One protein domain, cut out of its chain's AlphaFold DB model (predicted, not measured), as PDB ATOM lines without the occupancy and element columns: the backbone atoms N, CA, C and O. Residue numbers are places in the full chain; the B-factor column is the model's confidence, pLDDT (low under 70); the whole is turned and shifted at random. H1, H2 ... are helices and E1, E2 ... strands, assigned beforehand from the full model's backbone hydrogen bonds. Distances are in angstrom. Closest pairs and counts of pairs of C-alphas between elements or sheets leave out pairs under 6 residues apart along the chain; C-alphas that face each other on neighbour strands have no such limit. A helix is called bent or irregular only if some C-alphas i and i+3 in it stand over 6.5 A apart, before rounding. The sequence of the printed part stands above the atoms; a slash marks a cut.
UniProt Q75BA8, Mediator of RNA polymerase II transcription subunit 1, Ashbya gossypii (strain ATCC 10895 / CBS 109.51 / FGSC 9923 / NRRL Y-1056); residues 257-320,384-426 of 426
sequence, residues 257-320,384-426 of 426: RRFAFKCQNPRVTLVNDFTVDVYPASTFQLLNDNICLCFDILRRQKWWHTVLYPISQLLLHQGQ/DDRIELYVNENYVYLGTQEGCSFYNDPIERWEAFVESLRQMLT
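Overview. This is residues 257 to 320 and 384 to 426 of the 426 residues of the protein "Mediator of RNA polymerase II transcription subunit 1" of Ashbya gossypii (strain ATCC 10895 / CBS 109.51 / FGSC 9923 / NRRL Y-1056) (UniProt Q75BA8). A small sheet of four strands has helix H2 packed over one face, and the second arm of the long bent helix H1 runs side by side with H2 and only grazes the sheet. The first arm of H1 extends past the sheet; the stretch with E2 and E3 runs out beside it at a distance and folds back into it, a wide loop whose tip, residues 287 to 293, sticks out. The printed part has 107 residues with two named helices and six named strands, in the order E1 E2 E3 H1 E4 E5 E6 H2; the sheet runs E1 E4 E5 E6 and is mixed. The class is mixed, helices and strands. The whole is compact, with a radius of gyration of the C-alphas of 15.1 A, yet its outline is elongated, 53 by 30 by 22 A.

Arrangement. The sheet holds the edge strand E1, residues 268 to 272, then the inner strands E4, residues 387 to 391, and E5, residues 395 to 398, and the edge strand E6, residues 402 to 405. E1 and E4 are parallel at 22 degrees, with N 271 and O 389 within hydrogen-bond range at 2.8 A. E4 and E5 form an antiparallel hairpin at 178 degrees, with N 390 and O 397 at 2.8 A. E5 and E6 form another at 174 degrees, with N 398 and O 402 at 2.8 A. E4, E5 and E6 make a meander, each strand the antiparallel neighbour of the one before. H2, residues 411 to 425, is on the sheet at a height of 9.3 A, an arrangement of two layers, a helix on one face of a sheet. It lies over E5 and E6 and only just not over E4, on which 2 of its 15 C-alphas fall. On the local plane it runs slantwise to the strands, at 39 degrees to E6; its closest C-alphas to E6 are those of Trp 414 and Cys 404, 6.0 A apart. H1, residues 293 to 316, was assigned as one helix by its hydrogen bonds but is bent: C-alphas 306 and 309 are 6.9 A apart. Its arms, H1a, residues 293 to 306, and H1b, residues 309 to 316, stand at a shallow tilt of 31 degrees. H1b touches H2, the same way at a shallow tilt of 7 degrees, with the C-alphas of Ile 311 and Val 418 closest at 6.9 A. H1b only grazes the sheet, with residues 311 to 315. H1a is not on the sheet; with residues 303 to 306 alone it touches H2, the C-alphas of Thr 306 and Glu 415 being closest at 6.5 A. E2, residues 278 to 280, and E3, residues 283 to 286, pair with no named strand. E3 and H1a are only just apart, their closest C-alphas 8.1 A from each other. In H1a, H1b and H2 every O i to N i+4 pair is within hydrogen-bond range.

Along the chain. From first to last C-alpha, E1 measures 11.9 A, E4 12.6 A, E5 10.4 A and E6 10.6 A. E1 begins with C-alpha 268 at (87.074, 118.081, 92.779). E2 measures 7.0 A and E3 9.6 A. H1a measures 19.7 A from C-alpha 293 at (92.348, 150.717, 81.598), and H1b 10.8 A. H2 measures 21.5 A and ends with C-alpha 425 at (95.459, 117.036, 92.725).

Size, cuts and confidence. The C-alphas of Asn 288 and Asp 384 are the two farthest apart, at 53.6 A. Residues 321 to 383 are not printed, and C-alphas 320 and 384 are 23.9 A apart across this cut, which falls in the link from H1 to E4. Of the links that are printed whole, the one from E3 to H1 is short and the others are tight. The mean pLDDT of the printed part is 85.8; residue 257, residues 317 to 320 and residue 384 are under 70.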
ATOM      1  N   ARG A 257      82.934 130.989  71.247       65.20
ATOM      2  CA  ARG A 257      83.299 129.968  72.237       65.20
ATOM      3  C   ARG A 257      83.487 130.613  73.603       65.20
ATOM      4  O   ARG A 257      84.606 130.894  74.025       65.20
ATOM      5  N   ARG A 258      82.363 130.800  74.298       70.57
ATOM      6  CA  ARG A 258      82.332 131.126  75.728       70.57
ATOM      7  C   ARG A 258      83.251 130.179  76.486       70.57
ATOM      8  O   ARG A 258      83.172 128.959  76.309       70.57
ATOM      9  N   PHE A 259      84.107 130.738  77.328       78.37
ATOM     10  CA  PHE A 259      84.907 129.916  78.214       78.37
ATOM     11  C   PHE A 259      84.028 129.352  79.328       78.37
ATOM     12  O   PHE A 259      83.303 130.087  79.994       78.37
ATOM     13  N   ALA A 260      84.106 128.042  79.537       77.71
ATOM     14  CA  ALA A 260      83.458 127.369  80.647       77.71
ATOM     15  C   ALA A 260      84.460 126.403  81.271       77.71
ATOM     16  O   ALA A 260      85.027 125.557  80.572       77.71
ATOM     17  N   PHE A 261      84.660 126.518  82.582       79.48
ATOM     18  CA  PHE A 261      85.428 125.529  83.321       79.48
ATOM     19  C   PHE A 261      84.733 124.174  83.216       79.48
ATOM     20  O   PHE A 261      83.534 124.047  83.472       79.48
ATOM     21  N   LYS A 262      85.499 123.158  82.831       82.15
ATOM     22  CA  LYS A 262      85.072 121.763  82.841       82.15
ATOM     23  C   LYS A 262      85.937 121.042  83.859       82.15
ATOM     24  O   LYS A 262      87.158 121.136  83.786       82.15
ATOM     25  N   CYS A 263      85.303 120.346  84.796       85.12
ATOM     26  CA  CYS A 263      85.993 119.473  85.732       85.12
ATOM     27  C   CYS A 263      85.832 118.032  85.258       85.12
ATOM     28  O   CYS A 263      84.708 117.557  85.121       85.12
ATOM     29  N   GLN A 264      86.944 117.360  84.972       84.96
ATOM     30  CA  GLN A 264      86.979 115.912  84.738       84.96
ATOM     31  C   GLN A 264      87.598 115.165  85.924       84.96
ATOM     32  O   GLN A 264      87.566 113.939  85.962       84.96
ATOM     33  N   ASN A 265      88.128 115.895  86.911       83.37
ATOM     34  CA  ASN A 265      88.759 115.306  88.076       83.37
ATOM     35  C   ASN A 265      87.702 114.867  89.115       83.37
ATOM     36  O   ASN A 265      87.018 115.725  89.680       83.37
ATOM     37  N   PRO A 266      87.581 113.563  89.434       83.61
ATOM     38  CA  PRO A 266      86.561 113.058  90.356       83.61
ATOM     39  C   PRO A 266      86.773 113.486  91.817       83.61
ATOM     40  O   PRO A 266      85.852 113.348  92.625       83.61
ATOM     41  N   ARG A 267      87.964 113.991  92.173       85.42
ATOM     42  CA  ARG A 267      88.271 114.503  93.519       85.42
ATOM     43  C   ARG A 267      87.779 115.928  93.747       85.42
ATOM     44  O   ARG A 267      87.757 116.360  94.895       85.42
ATOM     45  N   VAL A 268      87.412 116.657  92.690       87.17
ATOM     46  CA  VAL A 268      87.074 118.081  92.779       87.17
ATOM     47  C   VAL A 268      85.612 118.317  92.443       87.17
ATOM     48  O   VAL A 268      85.175 118.118  91.309       87.17
ATOM     49  N   THR A 269      84.874 118.846  93.413       89.60
ATOM     50  CA  THR A 269      83.557 119.434  93.177       89.60
ATOM     51  C   THR A 269      83.761 120.890  92.763       89.60
ATOM     52  O   THR A 269      84.044 121.755  93.591       89.60
ATOM     53  N   LEU A 270      83.660 121.166  91.462       90.03
ATOM     54  CA  LEU A 270      83.786 122.518  90.921       90.03
ATOM     55  C   LEU A 270      82.484 123.303  91.124       90.03
ATOM     56  O   LEU A 270      81.450 122.953  90.557       90.03
ATOM     57  N   VAL A 271      82.566 124.418  91.846       89.37
ATOM     58  CA  VAL A 271      81.496 125.411  91.957       89.37
ATOM     59  C   VAL A 271      81.864 126.616  91.094       89.37
ATOM     60  O   VAL A 271      82.716 127.431  91.445       89.37
ATOM     61  N   ASN A 272      81.241 126.704  89.919       86.56
ATOM     62  CA  ASN A 272      81.421 127.823  89.001       86.56
ATOM     63  C   ASN A 272      80.462 128.962  89.381       86.56
ATOM     64  O   ASN A 272      79.260 128.861  89.144       86.56
ATOM     65  N   ASP A 273      81.010 130.030  89.958       87.06
ATOM     66  CA  ASP A 273      80.281 131.215  90.424       87.06
ATOM     67  C   ASP A 273      80.531 132.423  89.503       87.06
ATOM     68  O   ASP A 273      80.539 133.575  89.936       87.06
ATOM     69  N   PHE A 274      80.814 132.181  88.217       85.28
ATOM     70  CA  PHE A 274      80.965 133.265  87.252       85.28
ATOM     71  C   PHE A 274      79.636 133.982  87.050       85.28
ATOM     72  O   PHE A 274      78.632 133.392  86.648       85.28
ATOM     73  N   THR A 275      79.656 135.293  87.272       81.09
ATOM     74  CA  THR A 275      78.474 136.144  87.063       81.09
ATOM     75  C   THR A 275      78.413 136.739  85.659       81.09
ATOM     76  O   THR A 275      77.381 137.279  85.259       81.09
ATOM     77  N   VAL A 276      79.515 136.645  84.908       83.27
ATOM     78  CA  VAL A 276      79.698 137.284  83.603       83.27
ATOM     79  C   VAL A 276      80.318 136.289  82.629       83.27
ATOM     80  O   VAL A 276      81.242 135.554  82.979       83.27
ATOM     81  N   ASP A 277      79.834 136.301  81.388       81.92
ATOM     82  CA  ASP A 277      80.444 135.547  80.296       81.92
ATOM     83  C   ASP A 277      81.878 136.042  80.023       81.92
ATOM     84  O   ASP A 277      82.158 137.247  80.000       81.92
ATOM     85  N   VAL A 278      82.779 135.097  79.754       84.75
ATOM     86  CA  VAL A 278      84.188 135.370  79.458       84.75
ATOM     87  C   VAL A 278      84.478 135.035  77.997       84.75
ATOM     88  O   VAL A 278      84.184 133.925  77.536       84.75
ATOM     89  N   TYR A 279      85.064 135.990  77.279       82.51
ATOM     90  CA  TYR A 279      85.308 135.914  75.838       82.51
ATOM     91  C   TYR A 279      86.802 136.007  75.532       82.51
ATOM     92  O   TYR A 279      87.517 136.711  76.253       82.51
ATOM     93  N   PRO A 280      87.289 135.314  74.485       84.94
ATOM     94  CA  PRO A 280      88.663 135.480  74.046       84.94
ATOM     95  C   PRO A 280      88.812 136.897  73.492       84.94
ATOM     96  O   PRO A 280      88.088 137.288  72.579       84.94
ATOM     97  N   ALA A 281      89.727 137.673  74.060       84.64
ATOM     98  CA  ALA A 281      89.949 139.045  73.642       84.64
ATOM     99  C   ALA A 281      91.448 139.313  73.535       84.64
ATOM    100  O   ALA A 281      92.195 139.174  74.505       84.64
ATOM    101  N   SER A 282      91.884 139.683  72.332       86.88
ATOM    102  CA  SER A 282      93.284 139.970  72.024       86.88
ATOM    103  C   SER A 282      93.526 141.426  71.674       86.88
ATOM    104  O   SER A 282      94.671 141.846  71.691       86.88
ATOM    105  N   THR A 283      92.507 142.204  71.308       89.55
ATOM    106  CA  THR A 283      92.716 143.519  70.695       89.55
ATOM    107  C   THR A 283      91.632 144.494  71.130       89.55
ATOM    108  O   THR A 283      90.455 144.242  70.907       89.55
ATOM    109  N   PHE A 284      92.032 145.626  71.701       88.61
ATOM    110  CA  PHE A 284      91.148 146.644  72.263       88.61
ATOM    111  C   PHE A 284      91.422 147.990  71.615       88.61
ATOM    112  O   PHE A 284      92.575 148.341  71.372       88.61
ATOM    113  N   GLN A 285      90.369 148.766  71.383       88.98
ATOM    114  CA  GLN A 285      90.519 150.180  71.070       88.98
ATOM    115  C   GLN A 285      90.574 150.964  72.379       88.98
ATOM    116  O   GLN A 285      89.684 150.869  73.226       88.98
ATOM    117  N   LEU A 286      91.650 151.717  72.548       87.64
ATOM    118  CA  LEU A 286      91.868 152.619  73.658       87.64
ATOM    119  C   LEU A 286      91.625 154.041  73.183       87.64
ATOM    120  O   LEU A 286      92.473 154.676  72.552       87.64
ATOM    121  N   LEU A 287      90.459 154.553  73.544       85.96
ATOM    122  CA  LEU A 287      90.243 155.985  73.537       85.96
ATOM    123  C   LEU A 287      91.004 156.660  74.671       85.96
ATOM    124  O   LEU A 287      91.382 156.034  75.663       85.96
ATOM    125  N   ASN A 288      91.149 157.972  74.539       81.58
ATOM    126  CA  ASN A 288      91.770 158.827  75.536       81.58
ATOM    127  C   ASN A 288      91.216 158.633  76.953       81.58
ATOM    128  O   ASN A 288      91.990 158.547  77.901       81.58
ATOM    129  N   ASP A 289      89.900 158.480  77.092       80.57
ATOM    130  CA  ASP A 289      89.251 158.323  78.400       80.57
ATOM    131  C   ASP A 289      89.490 156.940  79.027       80.57
ATOM    132  O   ASP A 289      89.335 156.762  80.234       80.57
ATOM    133  N   ASN A 290      89.924 155.972  78.215       86.04
ATOM    134  CA  ASN A 290      90.099 154.575  78.598       86.04
ATOM    135  C   ASN A 290      91.573 154.149  78.635       86.04
ATOM    136  O   ASN A 290      91.858 152.988  78.922       86.04
ATOM    137  N   ILE A 291      92.531 155.048  78.377       88.08
ATOM    138  CA  ILE A 291      93.964 154.703  78.405       88.08
ATOM    139  C   ILE A 291      94.411 154.212  79.793       88.08
ATOM    140  O   ILE A 291      95.288 153.360  79.903       88.08
ATOM    141  N   CYS A 292      93.742 154.660  80.858       88.70
ATOM    142  CA  CYS A 292      93.952 154.181  82.223       88.70
ATOM    143  C   CYS A 292      93.502 152.725  82.450       88.70
ATOM    144  O   CYS A 292      93.877 152.130  83.456       88.70
ATOM    145  N   LEU A 293      92.739 152.127  81.528       88.26
ATOM    146  CA  LEU A 293      92.348 150.717  81.598       88.26
ATOM    147  C   LEU A 293      93.479 149.777  81.161       88.26
ATOM    148  O   LEU A 293      93.386 148.580  81.420       88.26
ATOM    149  N   CYS A 294      94.558 150.282  80.540       89.34
ATOM    150  CA  CYS A 294      95.698 149.458  80.115       89.34
ATOM    151  C   CYS A 294      96.223 148.581  81.254       89.34
ATOM    152  O   CYS A 294      96.425 147.380  81.077       89.34
ATOM    153  N   PHE A 295      96.432 149.177  82.430       90.57
ATOM    154  CA  PHE A 295      96.946 148.454  83.588       90.57
ATOM    155  C   PHE A 295      95.965 147.385  84.076       90.57
ATOM    156  O   PHE A 295      96.379 146.262  84.363       90.57
ATOM    157  N   ASP A 296      94.668 147.693  84.115       89.22
ATOM    158  CA  ASP A 296      93.642 146.732  84.526       89.22
ATOM    159  C   ASP A 296      93.556 145.548  83.553       89.22
ATOM    160  O   ASP A 296      93.474 144.396  83.989       89.22
ATOM    161  N   ILE A 297      93.647 145.808  82.244       91.10
ATOM    162  CA  ILE A 297      93.678 144.775  81.201       91.10
ATOM    163  C   ILE A 297      94.919 143.885  81.370       91.10
ATOM    164  O   ILE A 297      94.791 142.661  81.390       91.10
ATOM    165  N   LEU A 298      96.105 144.471  81.567       92.20
ATOM    166  CA  LEU A 298      97.354 143.731  81.807       92.20
ATOM    167  C   LEU A 298      97.298 142.899  83.089       92.20
ATOM    168  O   LEU A 298      97.706 141.735  83.113       92.20
ATOM    169  N   ARG A 299      96.757 143.465  84.170       91.90
ATOM    170  CA  ARG A 299      96.581 142.747  85.432       91.90
ATOM    171  C   ARG A 299      95.620 141.576  85.255       91.90
ATOM    172  O   ARG A 299      95.886 140.496  85.781       91.90
ATOM    173  N   ARG A 300      94.529 141.750  84.496       91.24
ATOM    174  CA  ARG A 300      93.595 140.659  84.175       91.24
ATOM    175  C   ARG A 300      94.216 139.600  83.273       91.24
ATOM    176  O   ARG A 300      93.988 138.421  83.523       91.24
ATOM    177  N   GLN A 301      95.027 139.986  82.291       91.91
ATOM    178  CA  GLN A 301      95.817 139.036  81.508       91.91
ATOM    179  C   GLN A 301      96.704 138.200  82.433       91.91
ATOM    180  O   GLN A 301      96.687 136.975  82.359       91.91
ATOM    181  N   LYS A 302      97.423 138.837  83.359       91.99
ATOM    182  CA  LYS A 302      98.270 138.119  84.317       91.99
ATOM    183  C   LYS A 302      97.458 137.179  85.212       91.99
ATOM    184  O   LYS A 302      97.829 136.024  85.363       91.99
ATOM    185  N   TRP A 303      96.315 137.622  85.729       93.21
ATOM    186  CA  TRP A 303      95.394 136.771  86.494       93.21
ATOM    187  C   TRP A 303      94.902 135.558  85.694       93.21
ATOM    188  O   TRP A 303      94.884 134.438  86.205       93.21
ATOM    189  N   TRP A 304      94.554 135.757  84.422       92.33
ATOM    190  CA  TRP A 304      94.150 134.673  83.534       92.33
ATOM    191  C   TRP A 304      95.265 133.637  83.366       92.33
ATOM    192  O   TRP A 304      95.046 132.452  83.606       92.33
ATOM    193  N   HIS A 305      96.466 134.084  83.001       92.29
ATOM    194  CA  HIS A 305      97.602 133.209  82.701       92.29
ATOM    195  C   HIS A 305      98.217 132.547  83.934       92.29
ATOM    196  O   HIS A 305      98.691 131.418  83.842       92.29
ATOM    197  N   THR A 306      98.198 133.218  85.085       92.03
ATOM    198  CA  THR A 306      98.773 132.697  86.330       92.03
ATOM    199  C   THR A 306      97.783 131.837  87.110       92.03
ATOM    200  O   THR A 306      98.217 130.892  87.755       92.03
ATOM    201  N   VAL A 307      96.476 132.128  87.059       93.28
ATOM    202  CA  VAL A 307      95.472 131.479  87.925       93.28
ATOM    203  C   VAL A 307      94.434 130.708  87.128       93.28
ATOM    204  O   VAL A 307      94.403 129.479  87.181       93.28
ATOM    205  N   LEU A 308      93.586 131.405  86.370       92.43
ATOM    206  CA  LEU A 308      92.391 130.790  85.780       92.43
ATOM    207  C   LEU A 308      92.731 129.723  84.731       92.43
ATOM    208  O   LEU A 308      92.155 128.633  84.749       92.43
ATOM    209  N   TYR A 309      93.688 129.999  83.846       92.08
ATOM    210  CA  TYR A 309      94.099 129.047  82.824       92.08
ATOM    211  C   TYR A 309      94.797 127.814  83.425       92.08
ATOM    212  O   TYR A 309      94.344 126.705  83.130       92.08
ATOM    213  N   PRO A 310      95.806 127.935  84.312       92.40
ATOM    214  CA  PRO A 310      96.389 126.775  84.985       92.40
ATOM    215  C   PRO A 310      95.369 125.929  85.749       92.40
ATOM    216  O   PRO A 310      95.401 124.707  85.629       92.40
ATOM    217  N   ILE A 311      94.421 126.550  86.463       91.32
ATOM    218  CA  ILE A 311      93.322 125.824  87.118       91.32
ATOM    219  C   ILE A 311      92.520 125.033  86.086       91.32
ATOM    220  O   ILE A 311      92.275 123.845  86.273       91.32
ATOM    221  N   SER A 312      92.154 125.652  84.961       89.25
ATOM    222  CA  SER A 312      91.401 124.959  83.912       89.25
ATOM    223  C   SER A 312      92.150 123.751  83.343       89.25
ATOM    224  O   SER A 312      91.538 122.718  83.084       89.25
ATOM    225  N   GLN A 313      93.476 123.846  83.206       90.10
ATOM    226  CA  GLN A 313      94.314 122.742  82.742       90.10
ATOM    227  C   GLN A 313      94.389 121.614  83.773       90.10
ATOM    228  O   GLN A 313      94.266 120.449  83.397       90.10
ATOM    229  N   LEU A 314      94.545 121.951  85.058       88.71
ATOM    230  CA  LEU A 314      94.575 120.982  86.160       88.71
ATOM    231  C   LEU A 314      93.251 120.220  86.298       88.71
ATOM    232  O   LEU A 314      93.255 119.023  86.567       88.71
ATOM    233  N   LEU A 315      92.120 120.889  86.068       86.95
ATOM    234  CA  LEU A 315      90.791 120.271  86.132       86.95
ATOM    235  C   LEU A 315      90.486 119.342  84.944       86.95
ATOM    236  O   LEU A 315      89.625 118.469  85.063       86.95
ATOM    237  N   LEU A 316      91.171 119.529  83.810       84.82
ATOM    238  CA  LEU A 316      91.043 118.692  82.612       84.82
ATOM    239  C   LEU A 316      92.030 117.515  82.598       84.82
ATOM    240  O   LEU A 316      91.723 116.461  82.046       84.82
ATOM    241  N   HIS A 317      93.217 117.675  83.187       65.13
ATOM    242  CA  HIS A 317      94.246 116.635  83.221       65.13
ATOM    243  C   HIS A 317      93.965 115.603  84.321       65.13
ATOM    244  O   HIS A 317      94.640 115.593  85.340       65.13
ATOM    245  N   GLN A 318      92.983 114.725  84.105       54.17
ATOM    246  CA  GLN A 318      92.926 113.357  84.646       54.17
ATOM    247  C   GLN A 318      91.690 112.666  84.050       54.17
ATOM    248  O   GLN A 318      90.569 112.872  84.500       54.17
ATOM    249  N   GLY A 319      91.887 111.891  82.982       47.54
ATOM    250  CA  GLY A 319      90.781 111.243  82.274       47.54
ATOM    251  C   GLY A 319      91.190 110.460  81.029       47.54
ATOM    252  O   GLY A 319      90.439 110.422  80.060       47.54
ATOM    253  N   GLN A 320      92.375 109.843  81.015       40.64
ATOM    254  CA  GLN A 320      92.486 108.576  80.294       40.64
ATOM    255  C   GLN A 320      91.866 107.538  81.231       40.64
ATOM    256  O   GLN A 320      92.356 107.351  82.337       40.64
ATOM    257  N   ASP A 384      83.000 111.831 100.995       61.09
ATOM    258  CA  ASP A 384      83.202 112.983 101.905       61.09
ATOM    259  C   ASP A 384      84.594 113.649 101.800       61.09
ATOM    260  O   ASP A 384      84.807 114.741 102.314       61.09
ATOM    261  N   ASP A 385      85.534 113.046 101.062       75.99
ATOM    262  CA  ASP A 385      86.877 113.612 100.828       75.99
ATOM    263  C   ASP A 385      86.964 114.465  99.543       75.99
ATOM    264  O   ASP A 385      88.056 114.778  99.056       75.99
ATOM    265  N   ARG A 386      85.827 114.830  98.935       82.13
ATOM    266  CA  ARG A 386      85.822 115.686  97.741       82.13
ATOM    267  C   ARG A 386      86.194 117.121  98.095       82.13
ATOM    268  O   ARG A 386      85.606 117.752  98.966       82.13
ATOM    269  N   ILE A 387      87.145 117.663  97.348       86.57
ATOM    270  CA  ILE A 387      87.622 119.032  97.500       86.57
ATOM    271  C   ILE A 387      86.665 119.965  96.757       86.57
ATOM    272  O   ILE A 387      86.487 119.846  95.544       86.57
ATOM    273  N   GLU A 388      86.061 120.916  97.461       90.06
ATOM    274  CA  GLU A 388      85.260 121.964  96.824       90.06
ATOM    275  C   GLU A 388      86.164 123.083  96.297       90.06
ATOM    276  O   GLU A 388      86.903 123.714  97.057       90.06
ATOM    277  N   LEU A 389      86.093 123.351  94.993       91.65
ATOM    278  CA  LEU A 389      86.806 124.450  94.348       91.65
ATOM    279  C   LEU A 389      85.795 125.470  93.827       91.65
ATOM    280  O   LEU A 389      85.085 125.209  92.856       91.65
ATOM    281  N   TYR A 390      85.767 126.646  94.443       91.17
ATOM    282  CA  TYR A 390      84.947 127.770  94.011       91.17
ATOM    283  C   TYR A 390      85.762 128.644  93.073       91.17
ATOM    284  O   TYR A 390      86.803 129.172  93.467       91.17
ATOM    285  N   VAL A 391      85.288 128.826  91.844       90.80
ATOM    286  CA  VAL A 391      85.960 129.659  90.845       90.80
ATOM    287  C   VAL A 391      85.007 130.757  90.389       90.80
ATOM    288  O   VAL A 391      83.907 130.481  89.912       90.80
ATOM    289  N   ASN A 392      85.451 132.002  90.519       90.51
ATOM    290  CA  ASN A 392      84.776 133.210  90.049       90.51
ATOM    291  C   ASN A 392      85.750 134.024  89.176       90.51
ATOM    292  O   ASN A 392      86.966 133.813  89.195       90.51
ATOM    293  N   GLU A 393      85.236 135.000  88.427       85.84
ATOM    294  CA  GLU A 393      86.057 135.897  87.615       85.84
ATOM    295  C   GLU A 393      87.121 136.693  88.406       85.84
ATOM    296  O   GLU A 393      88.149 137.073  87.843       85.84
ATOM    297  N   ASN A 394      86.898 136.941  89.701       89.86
ATOM    298  CA  ASN A 394      87.754 137.783  90.542       89.86
ATOM    299  C   ASN A 394      88.374 137.053  91.742       89.86
ATOM    300  O   ASN A 394      89.192 137.654  92.439       89.86
ATOM    301  N   TYR A 395      87.971 135.821  92.044       91.57
ATOM    302  CA  TYR A 395      88.506 135.064  93.175       91.57
ATOM    303  C   TYR A 395      88.407 133.562  92.944       91.57
ATOM    304  O   TYR A 395      87.547 133.085  92.206       91.57
ATOM    305  N   VAL A 396      89.281 132.825  93.619       92.00
ATOM    306  CA  VAL A 396      89.243 131.368  93.680       92.00
ATOM    307  C   VAL A 396      89.427 130.936  95.129       92.00
ATOM    308  O   VAL A 396      90.312 131.455  95.814       92.00
ATOM    309  N   TYR A 397      88.602 129.995  95.583       91.24
ATOM    310  CA  TYR A 397      88.701 129.387  96.909       91.24
ATOM    311  C   TYR A 397      88.749 127.873  96.822       91.24
ATOM    312  O   TYR A 397      88.052 127.257  96.018       91.24
ATOM    313  N   LEU A 398      89.538 127.294  97.713       86.75
ATOM    314  CA  LEU A 398      89.620 125.873  97.955       86.75
ATOM    315  C   LEU A 398      89.068 125.579  99.353       86.75
ATOM    316  O   LEU A 398      89.693 125.893 100.373       86.75
ATOM    317  N   GLY A 399      87.863 125.015  99.398       82.85
ATOM    318  CA  GLY A 399      87.106 124.848 100.632       82.85
ATOM    319  C   GLY A 399      86.933 126.179 101.376       82.85
ATOM    320  O   GLY A 399      86.507 127.180 100.803       82.85
ATOM    321  N   THR A 400      87.272 126.196 102.667       76.54
ATOM    322  CA  THR A 400      87.078 127.363 103.551       76.54
ATOM    323  C   THR A 400      88.364 128.093 103.944       76.54
ATOM    324  O   THR A 400      88.282 129.156 104.558       76.54
ATOM    325  N   GLN A 401      89.544 127.548 103.631       74.72
ATOM    326  CA  GLN A 401      90.805 127.993 104.244       74.72
ATOM    327  C   GLN A 401      91.751 128.694 103.272       74.72
ATOM    328  O   GLN A 401      92.387 129.678 103.652       74.72
ATOM    329  N   GLU A 402      91.831 128.230 102.023       84.06
ATOM    330  CA  GLU A 402      92.770 128.773 101.045       84.06
ATOM    331  C   GLU A 402      92.043 129.469  99.903       84.06
ATOM    332  O   GLU A 402      91.042 128.995  99.372       84.06
ATOM    333  N   GLY A 403      92.557 130.629  99.516       88.60
ATOM    334  CA  GLY A 403      92.021 131.374  98.394       88.60
ATOM    335  C   GLY A 403      92.921 132.520  97.984       88.60
ATOM    336  O   GLY A 403      93.774 132.994  98.752       88.60
ATOM    337  N   CYS A 404      92.702 132.958  96.754       92.29
ATOM    338  CA  CYS A 404      93.327 134.134  96.184       92.29
ATOM    339  C   CYS A 404      92.291 134.966  95.427       92.29
ATOM    340  O   CYS A 404      91.313 134.459  94.876       92.29
ATOM    341  N   SER A 405      92.502 136.274  95.433       92.94
ATOM    342  CA  SER A 405      91.645 137.260  94.800       92.94
ATOM    343  C   SER A 405      92.454 138.143  93.862       92.94
ATOM    344  O   SER A 405      93.602 138.506  94.127       92.94
ATOM    345  N   PHE A 406      91.807 138.555  92.782       90.44
ATOM    346  CA  PHE A 406      92.349 139.477  91.799       90.44
ATOM    347  C   PHE A 406      92.752 140.826  92.415       90.44
ATOM    348  O   PHE A 406      93.768 141.400  92.029       90.44
ATOM    349  N   TYR A 407      91.965 141.348  93.363       88.05
ATOM    350  CA  TYR A 407      92.120 142.718  93.863       88.05
ATOM    351  C   TYR A 407      93.091 142.851  95.037       88.05
ATOM    352  O   TYR A 407      93.863 143.810  95.064       88.05
ATOM    353  N   ASN A 408      93.037 141.927  96.000       86.34
ATOM    354  CA  ASN A 408      93.698 142.109  97.295       86.34
ATOM    355  C   ASN A 408      95.041 141.388  97.395       86.34
ATOM    356  O   ASN A 408      95.839 141.726  98.265       86.34
ATOM    357  N   ASP A 409      95.272 140.395  96.538       88.56
ATOM    358  CA  ASP A 409      96.418 139.511  96.672       88.56
ATOM    359  C   ASP A 409      97.507 139.841  95.651       88.56
ATOM    360  O   ASP A 409      97.196 140.192  94.506       88.56
ATOM    361  N   PRO A 410      98.783 139.744  96.058       88.76
ATOM    362  CA  PRO A 410      99.902 139.935  95.158       88.76
ATOM    363  C   PRO A 410     100.121 138.679  94.299       88.76
ATOM    364  O   PRO A 410      99.590 137.601  94.580       88.76
ATOM    365  N   ILE A 411     100.932 138.819  93.251       87.24
ATOM    366  CA  ILE A 411     101.167 137.765  92.254       87.24
ATOM    367  C   ILE A 411     101.776 136.509  92.889       87.24
ATOM    368  O   ILE A 411     101.400 135.401  92.525       87.24
ATOM    369  N   GLU A 412     102.651 136.652  93.882       90.61
ATOM    370  CA  GLU A 412     103.293 135.512  94.545       90.61
ATOM    371  C   GLU A 412     102.258 134.616  95.243       90.61
ATOM    372  O   GLU A 412     102.400 133.394  95.288       90.61
ATOM    373  N   ARG A 413     101.168 135.207  95.752       91.31
ATOM    374  CA  ARG A 413     100.064 134.453  96.358       91.31
ATOM    375  C   ARG A 413      99.224 133.725  95.312       91.31
ATOM    376  O   ARG A 413      98.686 132.661  95.610       91.31
ATOM    377  N   TRP A 414      99.108 134.278  94.109       94.01
ATOM    378  CA  TRP A 414      98.435 133.620  92.990       94.01
ATOM    379  C   TRP A 414      99.188 132.357  92.568       94.01
ATOM    380  O   TRP A 414      98.590 131.291  92.442       94.01
ATOM    381  N   GLU A 415     100.509 132.465  92.422       92.79
ATOM    382  CA  GLU A 415     101.381 131.339  92.081       92.79
ATOM    383  C   GLU A 415     101.379 130.271  93.183       92.79
ATOM    384  O   GLU A 415     101.195 129.088  92.892       92.79
ATOM    385  N   ALA A 416     101.494 130.684  94.451       92.31
ATOM    386  CA  ALA A 416     101.439 129.774  95.593       92.31
ATOM    387  C   ALA A 416     100.104 129.016  95.682       92.31
ATOM    388  O   ALA A 416     100.096 127.824  95.985       92.31
ATOM    389  N   PHE A 417      98.980 129.677  95.381       93.09
ATOM    390  CA  PHE A 417      97.667 129.033  95.359       93.09
ATOM    391  C   PHE A 417      97.584 127.944  94.280       93.09
ATOM    392  O   PHE A 417      97.130 126.834  94.552       93.09
ATOM    393  N   VAL A 418      98.043 128.238  93.060       92.78
ATOM    394  CA  VAL A 418      98.027 127.258  91.963       92.78
ATOM    395  C   VAL A 418      98.958 126.082  92.245       92.78
ATOM    396  O   VAL A 418      98.621 124.948  91.908       92.78
ATOM    397  N   GLU A 419     100.099 126.327  92.886       91.95
ATOM    398  CA  GLU A 419     101.014 125.265  93.303       91.95
ATOM    399  C   GLU A 419     100.420 124.394  94.424       91.95
ATOM    400  O   GLU A 419     100.486 123.170  94.328       91.95
ATOM    401  N   SER A 420      99.755 124.992  95.421       89.60
ATOM    402  CA  SER A 420      99.002 124.258  96.456       89.60
ATOM    403  C   SER A 420      97.938 123.355  95.821       89.60
ATOM    404  O   SER A 420      97.919 122.142  96.045       89.60
ATOM    405  N   LEU A 421      97.112 123.910  94.924       89.31
ATOM    406  CA  LEU A 421      96.097 123.145  94.199       89.31
ATOM    407  C   LEU A 421      96.718 121.989  93.403       89.31
ATOM    408  O   LEU A 421      96.208 120.871  93.439       89.31
ATOM    409  N   ARG A 422      97.834 122.226  92.708       90.14
ATOM    410  CA  ARG A 422      98.546 121.182  91.960       90.14
ATOM    411  C   ARG A 422      99.010 120.049  92.876       90.14
ATOM    412  O   ARG A 422      98.829 118.887  92.516       90.14
ATOM    413  N   GLN A 423      99.558 120.366  94.047       88.29
ATOM    414  CA  GLN A 423     100.021 119.373  95.024       88.29
ATOM    415  C   GLN A 423      98.883 118.536  95.616       88.29
ATOM    416  O   GLN A 423      99.103 117.376  95.937       88.29
ATOM    417  N   MET A 424      97.674 119.087  95.734       85.30
ATOM    418  CA  MET A 424      96.504 118.330  96.200       85.30
ATOM    419  C   MET A 424      95.868 117.441  95.124       85.30
ATOM    420  O   MET A 424      95.207 116.456  95.452       85.30
ATOM    421  N   LEU A 425      96.032 117.791  93.846       83.25
ATOM    422  CA  LEU A 425      95.459 117.036  92.725       83.25
ATOM    423  C   LEU A 425      96.386 115.952  92.163       83.25
ATOM    424  O   LEU A 425      95.897 115.039  91.486       83.25
ATOM    425  N   THR A 426      97.689 116.058  92.428       79.78
ATOM    426  CA  THR A 426      98.699 115.042  92.087       79.78
ATOM    427  C   THR A 426      98.730 113.974  93.171       79.78
ATOM    428  O   THR A 426      98.737 112.774  92.815       79.78
TER     429      THR A 426